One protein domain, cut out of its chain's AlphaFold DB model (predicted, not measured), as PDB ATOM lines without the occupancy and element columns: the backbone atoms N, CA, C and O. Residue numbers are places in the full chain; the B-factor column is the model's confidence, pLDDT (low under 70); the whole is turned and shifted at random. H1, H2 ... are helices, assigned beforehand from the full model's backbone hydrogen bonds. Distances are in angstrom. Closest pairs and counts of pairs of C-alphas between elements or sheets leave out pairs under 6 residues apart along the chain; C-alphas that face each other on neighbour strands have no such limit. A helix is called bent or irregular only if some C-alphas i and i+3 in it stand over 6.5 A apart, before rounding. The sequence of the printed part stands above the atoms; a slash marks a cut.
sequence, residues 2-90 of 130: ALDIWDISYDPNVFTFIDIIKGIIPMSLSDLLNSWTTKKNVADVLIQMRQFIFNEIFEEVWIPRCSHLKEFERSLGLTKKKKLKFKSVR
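Overview. This is residues 2 to 90 of the 130 residues of an uncharacterized protein of Rhizophagus irregularis (UniProt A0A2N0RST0). One long helix, H3, slightly bent into the arms H3a and H3b, makes the length of an extended rod, with two short helices, H1 and H2, on one side of H3a and a small helix, H4, turned off beyond the far end of H3b. H2 and the beginning of H3a make a V, and H1 meets H3a farther along; residues 63 to 69, which belong to H3, stand free, as do residues 84 to 90. The printed part has 89 residues with four named helices, in the order H1, H2, H3, H4, and no named strand: the class is all helix, with every residue of the named elements in helices. The whole is extended, with a radius of gyration of the C-alphas of 19.4 A and spans of 56 by 28 by 27 A.

Arrangement. Residues 2 to 16 hold no named element, and H1, residues 17 to 21, follows them. After a tight link of 5 residues comes H2, residues 27 to 36, which is apart from H1. A tight link of 2 residues leads to H3, residues 39 to 75, assigned as one helix by its hydrogen bonds but bent: C-alphas 60 and 63 are 6.6 A apart. Its arms, H3a, residues 39 to 60, and H3b, residues 63 to 75, stand at a shallow tilt of 29 degrees. H2 and H3a only just touch, with 3 pairs of C-alphas within 8 A; the closest C-alphas are those of Leu 33 and Val 42, 5.8 A apart, and H3a touches H2 with residue 42 alone. They run opposite ways at a steep tilt of 54 degrees. H1 and H3a only just touch, also with 3 pairs within 8 A; the closest C-alphas are those of Ile 21 and Ile 53, 6.7 A apart, and H3a touches H1 with residues 53 to 57 alone. H3b touches no helix. H4, residues 80 to 87, is apart from H3b, though a tight link of 4 residues joins H3 to H4. Every O i to N i+4 pair is within hydrogen-bond range in H1, H3a, H3b and H4; in H2 it is 5 of 6.

Along the chain. H1 begins at C-alpha 17, (457.235, 370.836, 399.883). H2 measures 14.6 A from first to last C-alpha. H3a begins at C-alpha 39, (455.132, 393.074, 394.572), and measures 31.4 A; H3b measures 18.6 A. H4 measures 10.6 A and ends at C-alpha 87, (467.378, 355.198, 368.902).

Size, cuts and confidence. The two C-alphas farthest apart, those of Trp 36 and Val 89, are 56.7 A apart. The printed part has no cut, and its three links between helices are tight. The mean pLDDT of the printed part is 87.6; residues 2 to 3 and 86 to 90 are under 70.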
ATOM      1  N   ALA A   2     453.912 376.962 411.643       56.78
ATOM      2  CA  ALA A   2     454.618 376.597 410.411       56.78
ATOM      3  C   ALA A   2     453.575 376.339 409.312       56.78
ATOM      4  O   ALA A   2     452.516 375.801 409.610       56.78
ATOM      5  N   LEU A   3     453.835 376.790 408.085       65.19
ATOM      6  CA  LEU A   3     452.951 376.528 406.948       65.19
ATOM      7  C   LEU A   3     453.077 375.052 406.543       65.19
ATOM      8  O   LEU A   3     454.198 374.568 406.394       65.19
ATOM      9  N   ASP A   4     451.955 374.380 406.283       75.12
ATOM     10  CA  ASP A   4     451.913 372.968 405.851       75.12
ATOM     11  C   ASP A   4     452.658 372.722 404.522       75.12
ATOM     12  O   ASP A   4     453.054 371.606 404.202       75.12
ATOM     13  N   ILE A   5     452.950 373.797 403.779       77.88
ATOM     14  CA  ILE A   5     453.719 373.788 402.527       77.88
ATOM     15  C   ILE A   5     455.155 373.258 402.679       77.88
ATOM     16  O   ILE A   5     455.816 373.026 401.672       77.88
ATOM     17  N   TRP A   6     455.661 373.134 403.911       84.94
ATOM     18  CA  TRP A   6     457.009 372.640 404.204       84.94
ATOM     19  C   TRP A   6     457.051 371.142 404.531       84.94
ATOM     20  O   TRP A   6     458.135 370.623 404.798       84.94
ATOM     21  N   ASP A   7     455.912 370.440 404.508       87.50
ATOM     22  CA  ASP A   7     455.896 368.992 404.720       87.50
ATOM     23  C   ASP A   7     456.637 368.273 403.584       87.50
ATOM     24  O   ASP A   7     456.405 368.518 402.400       87.50
ATOM     25  N   ILE A   8     457.553 367.383 403.953       88.31
ATOM     26  CA  ILE A   8     458.360 366.580 403.028       88.31
ATOM     27  C   ILE A   8     457.673 365.261 402.649       88.31
ATOM     28  O   ILE A   8     458.142 364.551 401.757       88.31
ATOM     29  N   SER A   9     456.573 364.924 403.319       89.25
ATOM     30  CA  SER A   9     455.763 363.744 403.042       89.25
ATOM     31  C   SER A   9     454.857 364.034 401.856       89.25
ATOM     32  O   SER A   9     454.027 364.930 401.917       89.25
ATOM     33  N   TYR A  10     455.005 363.284 400.764       86.31
ATOM     34  CA  TYR A  10     454.101 363.433 399.628       86.31
ATOM     35  C   TYR A  10     452.675 363.018 400.014       86.31
ATOM     36  O   TYR A  10     452.446 361.864 400.382       86.31
ATOM     37  N   ASP A  11     451.726 363.934 399.839       86.94
ATOM     38  CA  ASP A  11     450.290 363.679 399.919       86.94
ATOM     39  C   ASP A  11     449.638 364.155 398.609       86.94
ATOM     40  O   ASP A  11     449.834 365.300 398.207       86.94
ATOM     41  N   PRO A  12     448.879 363.309 397.893       86.19
ATOM     42  CA  PRO A  12     448.184 363.729 396.677       86.19
ATOM     43  C   PRO A  12     447.049 364.741 396.913       86.19
ATOM     44  O   PRO A  12     446.616 365.384 395.959       86.19
ATOM     45  N   ASN A  13     446.540 364.860 398.139       88.06
ATOM     46  CA  ASN A  13     445.384 365.692 398.482       88.06
ATOM     47  C   ASN A  13     445.773 367.031 399.113       88.06
ATOM     48  O   ASN A  13     444.911 367.891 399.298       88.06
ATOM     49  N   VAL A  14     447.046 367.206 399.465       87.25
ATOM     50  CA  VAL A  14     447.540 368.378 400.190       87.25
ATOM     51  C   VAL A  14     448.752 368.941 399.465       87.25
ATOM     52  O   VAL A  14     449.531 368.216 398.859       87.25
ATOM     53  N   PHE A  15     448.902 370.262 399.506       86.50
ATOM     54  CA  PHE A  15     450.086 370.916 398.968       86.50
ATOM     55  C   PHE A  15     451.275 370.720 399.912       86.50
ATOM     56  O   PHE A  15     451.204 371.112 401.075       86.50
ATOM     57  N   THR A  16     452.374 370.178 399.395       90.69
ATOM     58  CA  THR A  16     453.559 369.816 400.190       90.69
ATOM     59  C   THR A  16     454.823 370.464 399.632       90.69
ATOM     60  O   THR A  16     454.838 371.011 398.524       90.69
ATOM     61  N   PHE A  17     455.936 370.352 400.355       90.19
ATOM     62  CA  PHE A  17     457.235 370.836 399.883       90.19
ATOM     63  C   PHE A  17     457.663 370.141 398.586       90.19
ATOM     64  O   PHE A  17     458.316 370.740 397.729       90.19
ATOM     65  N   ILE A  18     457.232 368.892 398.387       89.81
ATOM     66  CA  ILE A  18     457.466 368.136 397.155       89.81
ATOM     67  C   ILE A  18     456.875 368.859 395.935       89.81
ATOM     68  O   ILE A  18     457.453 368.808 394.849       89.81
ATOM     69  N   ASP A  19     455.765 369.576 396.091       88.88
ATOM     70  CA  ASP A  19     455.153 370.346 395.005       88.88
ATOM     71  C   ASP A  19     455.912 371.647 394.718       88.88
ATOM     72  O   ASP A  19     456.022 372.052 393.556       88.88
ATOM     73  N   ILE A  20     456.559 372.228 395.736       89.94
ATOM     74  CA  ILE A  20     457.517 373.330 395.560       89.94
ATOM     75  C   ILE A  20     458.748 372.859 394.785       89.94
ATOM     76  O   ILE A  20     459.167 373.534 393.844       89.94
ATOM     77  N   ILE A  21     459.289 371.677 395.102       89.19
ATOM     78  CA  ILE A  21     460.400 371.073 394.343       89.19
ATOM     79  C   ILE A  21     460.005 370.857 392.874       89.19
ATOM     80  O   ILE A  21     460.807 371.102 391.972       89.19
ATOM     81  N   LYS A  22     458.753 370.458 392.605       86.00
ATOM     82  CA  LYS A  22     458.207 370.351 391.235       86.00
ATOM     83  C   LYS A  22     458.030 371.711 390.543       86.00
ATOM     84  O   LYS A  22     457.754 371.754 389.346       86.00
ATOM     85  N   GLY A  23     458.208 372.815 391.265       85.69
ATOM     86  CA  GLY A  23     458.157 374.180 390.750       85.69
ATOM     87  C   GLY A  23     456.804 374.872 390.907       85.69
ATOM     88  O   GLY A  23     456.615 375.924 390.295       85.69
ATOM     89  N   ILE A  24     455.877 374.314 391.692       88.69
ATOM     90  CA  ILE A  24     454.580 374.933 391.981       88.69
ATOM     91  C   ILE A  24     454.744 375.879 393.172       88.69
ATOM     92  O   ILE A  24     455.248 375.490 394.221       88.69
ATOM     93  N   ILE A  25     454.308 377.130 393.025       89.00
ATOM     94  CA  ILE A  25     454.347 378.128 394.098       89.00
ATOM     95  C   ILE A  25     452.918 378.367 394.597       89.00
ATOM     96  O   ILE A  25     452.062 378.746 393.794       89.00
ATOM     97  N   PRO A  26     452.626 378.164 395.893       88.19
ATOM     98  CA  PRO A  26     451.280 378.347 396.414       88.19
ATOM     99  C   PRO A  26     450.924 379.839 396.497       88.19
ATOM    100  O   PRO A  26     451.750 380.678 396.867       88.19
ATOM    101  N   MET A  27     449.669 380.180 396.185       88.56
ATOM    102  CA  MET A  27     449.188 381.570 396.265       88.56
ATOM    103  C   MET A  27     449.281 382.118 397.688       88.56
ATOM    104  O   MET A  27     449.723 383.245 397.862       88.56
ATOM    105  N   SER A  28     448.997 381.291 398.700       88.25
ATOM    106  CA  SER A  28     449.109 381.671 400.113       88.25
ATOM    107  C   SER A  28     450.507 382.170 400.492       88.25
ATOM    108  O   SER A  28     450.629 383.094 401.292       88.25
ATOM    109  N   LEU A  29     451.565 381.615 399.887       89.25
ATOM    110  CA  LEU A  29     452.931 382.106 400.071       89.25
ATOM    111  C   LEU A  29     453.123 383.472 399.406       89.25
ATOM    112  O   LEU A  29     453.704 384.372 400.008       89.25
ATOM    113  N   SER A  30     452.612 383.648 398.187       90.44
ATOM    114  CA  SER A  30     452.673 384.937 397.485       90.44
ATOM    115  C   SER A  30     451.904 386.026 398.239       90.44
ATOM    116  O   SER A  30     452.406 387.136 398.391       90.44
ATOM    117  N   ASP A  31     450.714 385.711 398.749       91.75
ATOM    118  CA  ASP A  31     449.868 386.625 399.521       91.75
ATOM    119  C   ASP A  31     450.530 387.010 400.846       91.75
ATOM    120  O   ASP A  31     450.573 388.192 401.200       91.75
ATOM    121  N   LEU A  32     451.133 386.037 401.537       91.56
ATOM    122  CA  LEU A  32     451.907 386.287 402.749       91.56
ATOM    123  C   LEU A  32     453.077 387.237 402.473       91.56
ATOM    124  O   LEU A  32     453.238 388.233 403.177       91.56
ATOM    125  N   LEU A  33     453.864 386.981 401.427       93.88
ATOM    126  CA  LEU A  33     454.991 387.840 401.062       93.88
ATOM    127  C   LEU A  33     454.525 389.249 400.658       93.88
ATOM    128  O   LEU A  33     455.149 390.236 401.049       93.88
ATOM    129  N   ASN A  34     453.401 389.364 399.943       94.06
ATOM    130  CA  ASN A  34     452.808 390.657 399.582       94.06
ATOM    131  C   ASN A  34     452.351 391.462 400.808       94.06
ATOM    132  O   ASN A  34     452.308 392.687 400.740       94.06
ATOM    133  N   SER A  35     452.034 390.806 401.930       95.00
ATOM    134  CA  SER A  35     451.711 391.502 403.184       95.00
ATOM    135  C   SER A  35     452.935 392.129 403.865       95.00
ATOM    136  O   SER A  35     452.787 393.040 404.678       95.00
ATOM    137  N   TRP A  36     454.145 391.669 403.532       94.19
ATOM    138  CA  TRP A  36     455.396 392.114 404.156       94.19
ATOM    139  C   TRP A  36     456.193 393.088 403.295       94.19
ATOM    140  O   TRP A  36     457.040 393.817 403.810       94.19
ATOM    141  N   THR A  37     455.986 393.084 401.978       94.81
ATOM    142  CA  THR A  37     456.819 393.857 401.056       94.81
ATOM    143  C   THR A  37     456.100 394.203 399.753       94.81
ATOM    144  O   THR A  37     454.931 393.896 399.549       94.81
ATOM    145  N   THR A  38     456.800 394.885 398.847       95.00
ATOM    146  CA  THR A  38     456.256 395.269 397.538       95.00
ATOM    147  C   THR A  38     456.195 394.080 396.580       95.00
ATOM    148  O   THR A  38     457.039 393.190 396.632       95.00
ATOM    149  N   LYS A  39     455.270 394.116 395.611       92.00
ATOM    150  CA  LYS A  39     455.132 393.074 394.572       92.00
ATOM    151  C   LYS A  39     456.444 392.738 393.851       92.00
ATOM    152  O   LYS A  39     456.680 391.577 393.532       92.00
ATOM    153  N   LYS A  40     457.298 393.740 393.604       93.88
ATOM    154  CA  LYS A  40     458.621 393.536 392.992       93.88
ATOM    155  C   LYS A  40     459.506 392.664 393.888       93.88
ATOM    156  O   LYS A  40     460.027 391.656 393.431       93.88
ATOM    157  N   ASN A  41     459.605 393.018 395.166       95.38
ATOM    158  CA  ASN A  41     460.408 392.269 396.127       95.38
ATOM    159  C   ASN A  41     459.862 390.849 396.335       95.38
ATOM    160  O   ASN A  41     460.645 389.920 396.488       95.38
ATOM    161  N   VAL A  42     458.536 390.656 396.295       95.62
ATOM    162  CA  VAL A  42     457.928 389.315 396.335       95.62
ATOM    163  C   VAL A  42     458.402 388.464 395.161       95.62
ATOM    164  O   VAL A  42     458.836 387.333 395.368       95.62
ATOM    165  N   ALA A  43     458.358 389.004 393.940       94.06
ATOM    166  CA  ALA A  43     458.846 388.296 392.761       94.06
ATOM    167  C   ALA A  43     460.336 387.943 392.894       94.06
ATOM    168  O   ALA A  43     460.707 386.793 392.665       94.06
ATOM    169  N   ASP A  44     461.166 388.890 393.338       95.69
ATOM    170  CA  ASP A  44     462.602 388.669 393.538       95.69
ATOM    171  C   ASP A  44     462.875 387.571 394.580       95.69
ATOM    172  O   ASP A  44     463.745 386.724 394.368       95.69
ATOM    173  N   VAL A  45     462.118 387.539 395.683       95.69
ATOM    174  CA  VAL A  45     462.222 386.497 396.720       95.69
ATOM    175  C   VAL A  45     461.804 385.134 396.174       95.69
ATOM    176  O   VAL A  45     462.523 384.156 396.365       95.69
ATOM    177  N   LEU A  46     460.675 385.051 395.468       93.56
ATOM    178  CA  LEU A  46     460.187 383.793 394.896       93.56
ATOM    179  C   LEU A  46     461.148 383.232 393.840       93.56
ATOM    180  O   LEU A  46     461.381 382.024 393.803       93.56
ATOM    181  N   ILE A  47     461.734 384.098 393.006       93.56
ATOM    182  CA  ILE A  47     462.743 383.708 392.013       93.56
ATOM    183  C   ILE A  47     463.991 383.164 392.710       93.56
ATOM    184  O   ILE A  47     464.443 382.074 392.362       93.56
ATOM    185  N   GLN A  48     464.520 383.881 393.707       95.38
ATOM    186  CA  GLN A  48     465.704 383.451 394.456       95.38
ATOM    187  C   GLN A  48     465.459 382.136 395.200       95.38
ATOM    188  O   GLN A  48     466.268 381.219 395.103       95.38
ATOM    189  N   MET A  49     464.313 382.004 395.873       93.50
ATOM    190  CA  MET A  49     463.910 380.769 396.544       93.50
ATOM    191  C   MET A  49     463.843 379.601 395.554       93.50
ATOM    192  O   MET A  49     464.391 378.533 395.816       93.50
ATOM    193  N   ARG A  50     463.213 379.798 394.390       91.88
ATOM    194  CA  ARG A  50     463.103 378.757 393.361       91.88
ATOM    195  C   ARG A  50     464.467 378.366 392.795       91.88
ATOM    196  O   ARG A  50     464.699 377.184 392.564       91.88
ATOM    197  N   GLN A  51     465.347 379.334 392.545       93.75
ATOM    198  CA  GLN A  51     466.710 379.073 392.076       93.75
ATOM    199  C   GLN A  51     467.512 378.288 393.112       93.75
ATOM    200  O   GLN A  51     468.159 377.311 392.751       93.75
ATOM    201  N   PHE A  52     467.415 378.673 394.384       95.50
ATOM    202  CA  PHE A  52     468.049 377.959 395.484       95.50
ATOM    203  C   PHE A  52     467.575 376.503 395.545       95.50
ATOM    204  O   PHE A  52     468.387 375.595 395.416       95.50
ATOM    205  N   ILE A  53     466.259 376.273 395.622       92.12
ATOM    206  CA  ILE A  53     465.687 374.917 395.669       92.12
ATOM    207  C   ILE A  53     466.107 374.101 394.442       92.12
ATOM    208  O   ILE A  53     466.472 372.936 394.575       92.12
ATOM    209  N   PHE A  54     466.074 374.696 393.246       91.12
ATOM    210  CA  PHE A  54     466.500 374.006 392.033       91.12
ATOM    211  C   PHE A  54     467.968 373.579 392.104       91.12
ATOM    212  O   PHE A  54     468.258 372.428 391.794       91.12
ATOM    213  N   ASN A  55     468.870 374.475 392.511       94.38
ATOM    214  CA  ASN A  55     470.300 374.183 392.583       94.38
ATOM    215  C   ASN A  55     470.587 373.069 393.595       94.38
ATOM    216  O   ASN A  55     471.248 372.096 393.244       94.38
ATOM    217  N   GLU A  56     470.018 373.163 394.799       95.12
ATOM    218  CA  GLU A  56     470.186 372.148 395.846       95.12
ATOM    219  C   GLU A  56     469.664 370.780 395.387       95.12
ATOM    220  O   GLU A  56     470.359 369.774 395.478       95.12
ATOM    221  N   ILE A  57     468.459 370.720 394.813       92.44
ATOM    222  CA  ILE A  57     467.889 369.455 394.324       92.44
ATOM    223  C   ILE A  57     468.666 368.918 393.118       92.44
ATOM    224  O   ILE A  57     468.805 367.703 392.955       92.44
ATOM    225  N   PHE A  58     469.167 369.794 392.251       91.50
ATOM    226  CA  PHE A  58     469.953 369.378 391.100       91.50
ATOM    227  C   PHE A  58     471.270 368.723 391.534       91.50
ATOM    228  O   PHE A  58     471.563 367.607 391.096       91.50
ATOM    229  N   GLU A  59     472.016 369.375 392.424       94.88
ATOM    230  CA  GLU A  59     473.309 368.891 392.907       94.88
ATOM    231  C   GLU A  59     473.160 367.679 393.835       94.88
ATOM    232  O   GLU A  59     473.771 366.641 393.590       94.88
ATOM    233  N   GLU A  60     472.282 367.750 394.837       94.88
ATOM    234  CA  GLU A  60     472.214 366.737 395.901       94.88
ATOM    235  C   GLU A  60     471.334 365.531 395.550       94.88
ATOM    236  O   GLU A  60     471.498 364.444 396.107       94.88
ATOM    237  N   VAL A  61     470.390 365.678 394.615       91.06
ATOM    238  CA  VAL A  61     469.445 364.599 394.273       91.06
ATOM    239  C   VAL A  61     469.600 364.165 392.825       91.06
ATOM    240  O   VAL A  61     469.763 362.973 392.536       91.06
ATOM    241  N   TRP A  62     469.541 365.106 391.882       91.94
ATOM    242  CA  TRP A  62     469.478 364.766 390.463       91.94
ATOM    243  C   TRP A  62     470.795 364.191 389.936       91.94
ATOM    244  O   TRP A  62     470.774 363.162 389.246       91.94
ATOM    245  N   ILE A  63     471.936 364.802 390.269       93.50
ATOM    246  CA  ILE A  63     473.261 364.323 389.852       93.50
ATOM    247  C   ILE A  63     473.563 362.930 390.434       93.50
ATOM    248  O   ILE A  63     473.840 362.021 389.635       93.50
ATOM    249  N   PRO A  64     473.446 362.686 391.758       97.38
ATOM    250  CA  PRO A  64     473.653 361.364 392.340       97.38
ATOM    251  C   PRO A  64     472.744 360.309 391.726       97.38
ATOM    252  O   PRO A  64     473.229 359.248 391.324       97.38
ATOM    253  N   ARG A  65     471.449 360.605 391.555       94.81
ATOM    254  CA  ARG A  65     470.504 359.705 390.877       94.81
ATOM    255  C   ARG A  65     470.978 359.350 389.468       94.81
ATOM    256  O   ARG A  65     470.953 358.179 389.087       94.81
ATOM    257  N   CYS A  66     471.410 360.338 388.684       92.56
ATOM    258  CA  CYS A  66     471.919 360.104 387.332       92.56
ATOM    259  C   CYS A  66     473.192 359.249 387.334       92.56
ATOM    260  O   CYS A  66     473.372 358.439 386.422       92.56
ATOM    261  N   SER A  67     474.069 359.413 388.327       94.88
ATOM    262  CA  SER A  67     475.262 358.575 388.480       94.88
ATOM    263  C   SER A  67     474.889 357.121 388.774       94.88
ATOM    264  O   SER A  67     475.283 356.226 388.026       94.88
ATOM    265  N   HIS A  68     474.028 356.895 389.772       94.50
ATOM    266  CA  HIS A  68     473.535 355.562 390.128       94.50
ATOM    267  C   HIS A  68     472.854 354.872 388.942       94.50
ATOM    268  O   HIS A  68     473.105 353.699 388.669       94.50
ATOM    269  N   LEU A  69     472.040 355.607 388.178       92.44
ATOM    270  CA  LEU A  69     471.398 355.062 386.985       92.44
ATOM    271  C   LEU A  69     472.422 354.646 385.921       92.44
ATOM    272  O   LEU A  69     472.282 353.578 385.332       92.44
ATOM    273  N   LYS A  70     473.466 355.450 385.677       90.19
ATOM    274  CA  LYS A  70     474.537 355.089 384.730       90.19
ATOM    275  C   LYS A  70     475.269 353.822 385.168       90.19
ATOM    276  O   LYS A  70     475.611 352.995 384.323       90.19
ATOM    277  N   GLU A  71     475.524 353.668 386.463       93.69
ATOM    278  CA  GLU A  71     476.185 352.485 387.015       93.69
ATOM    279  C   GLU A  71     475.314 351.235 386.903       93.69
ATOM    280  O   GLU A  71     475.798 350.207 386.425       93.69
ATOM    281  N   PHE A  72     474.030 351.348 387.244       91.62
ATOM    282  CA  PHE A  72     473.040 350.286 387.083       91.62
ATOM    283  C   PHE A  72     472.862 349.871 385.614       91.62
ATOM    284  O   PHE A  72     472.876 348.691 385.269       91.62
ATOM    285  N   GLU A  73     472.761 350.833 384.694       90.25
ATOM    286  CA  GLU A  73     472.719 350.537 383.259       90.25
ATOM    287  C   GLU A  73     473.995 349.809 382.808       90.25
ATOM    288  O   GLU A  73     473.933 348.830 382.059       90.25
ATOM    289  N   ARG A  74     475.163 350.240 383.297       89.69
ATOM    290  CA  ARG A  74     476.446 349.601 382.990       89.69
ATOM    291  C   ARG A  74     476.516 348.165 383.516       89.69
ATOM    292  O   ARG A  74     477.022 347.318 382.781       89.69
ATOM    293  N   SER A  75     475.997 347.867 384.710       92.31
ATOM    294  CA  SER A  75     475.967 346.494 385.244       92.31
ATOM    295  C   SER A  75     475.059 345.566 384.430       92.31
ATOM    296  O   SER A  75     475.345 344.380 384.313       92.31
ATOM    297  N   LEU A  76     474.024 346.109 383.783       92.19
ATOM    298  CA  LEU A  76     473.184 345.393 382.813       92.19
ATOM    299  C   LEU A  76     473.802 345.324 381.402       92.19
ATOM    300  O   LEU A  76     473.176 344.858 380.446       92.19
ATOM    301  N   GLY A  77     475.023 345.836 381.222       89.56
ATOM    302  CA  GLY A  77     475.687 345.916 379.926       89.56
ATOM    303  C   GLY A  77     475.004 346.874 378.944       89.56
ATOM    304  O   GLY A  77     475.222 346.750 377.730       89.56
ATOM    305  N   LEU A  78     474.171 347.806 379.422       87.25
ATOM    306  CA  LEU A  78     473.513 348.851 378.636       87.25
ATOM    307  C   LEU A  78     474.468 350.032 378.452       87.25
ATOM    308  O   LEU A  78     474.493 350.995 379.209       87.25
ATOM    309  N   THR A  79     475.280 349.964 377.402       85.50
ATOM    310  CA  THR A  79     476.219 351.041 377.069       85.50
ATOM    311  C   THR A  79     475.545 352.150 376.262       85.50
ATOM    312  O   THR A  79     474.545 351.930 375.571       85.50
ATOM    313  N   LYS A  80     476.156 353.344 376.242       81.75
ATOM    314  CA  LYS A  80     475.736 354.459 375.370       81.75
ATOM    315  C   LYS A  80     475.588 354.021 373.904       81.75
ATOM    316  O   LYS A  80     474.623 354.404 373.248       81.75
ATOM    317  N   LYS A  81     476.490 353.160 373.412       82.56
ATOM    318  CA  LYS A  81     476.443 352.588 372.055       82.56
ATOM    319  C   LYS A  81     475.192 351.731 371.833       82.56
ATOM    320  O   LYS A  81     474.544 351.877 370.800       82.56
ATOM    321  N   LYS A  82     474.811 350.885 372.800       80.56
ATOM    322  CA  LYS A  82     473.557 350.113 372.725       80.56
ATOM    323  C   LYS A  82     472.337 351.037 372.735       80.56
ATOM    324  O   LYS A  82     471.481 350.894 371.872       80.56
ATOM    325  N   LYS A  83     472.294 352.030 373.630       80.19
ATOM    326  CA  LYS A  83     471.192 353.013 373.702       80.19
ATOM    327  C   LYS A  83     471.019 353.786 372.386       80.19
ATOM    328  O   LYS A  83     469.895 353.986 371.943       80.19
ATOM    329  N   LEU A  84     472.119 354.166 371.728       78.69
ATOM    330  CA  LEU A  84     472.094 354.812 370.409       78.69
ATOM    331  C   LEU A  84     471.637 353.869 369.289       78.69
ATOM    332  O   LEU A  84     470.868 354.295 368.433       78.69
ATOM    333  N   LYS A  85     472.033 352.589 369.322       73.06
ATOM    334  CA  LYS A  85     471.559 351.583 368.355       73.06
ATOM    335  C   LYS A  85     470.034 351.425 368.397       73.06
ATOM    336  O   LYS A  85     469.423 351.279 367.353       73.06
ATOM    337  N   PHE A  86     469.413 351.504 369.576       61.81
ATOM    338  CA  PHE A  86     467.950 351.462 369.704       61.81
ATOM    339  C   PHE A  86     467.255 352.782 369.343       61.81
ATOM    340  O   PHE A  86     466.081 352.759 368.984       61.81
ATOM    341  N   LYS A  87     467.951 353.930 369.386       56.94
ATOM    342  CA  LYS A  87     467.378 355.198 368.902       56.94
ATOM    343  C   LYS A  87     467.090 355.163 367.400       56.94
ATOM    344  O   LYS A  87     466.099 355.749 366.987       56.94
ATOM    345  N   SER A  88     467.889 354.444 366.605       54.25
ATOM    346  CA  SER A  88     467.634 354.300 365.164       54.25
ATOM    347  C   SER A  88     466.508 353.313 364.832       54.25
ATOM    348  O   SER A  88     466.146 353.194 363.670       54.25
ATOM    349  N   VAL A  89     465.966 352.589 365.821       53.12
ATOM    350  CA  VAL A  89     464.873 351.613 365.628       53.12
ATOM    351  C   VAL A  89     463.496 352.280 365.773       53.12
ATOM    352  O   VAL A  89     462.468 351.615 365.729       53.12
ATOM    353  N   ARG A  90     463.432 353.612 365.900       52.97
ATOM    354  CA  ARG A  90     462.173 354.346 365.740       52.97
ATOM    355  C   ARG A  90     462.008 354.812 364.300       52.97
ATOM    356  O   ARG A  90     462.177 355.983 363.999       52.97
TER     357      ARG A  90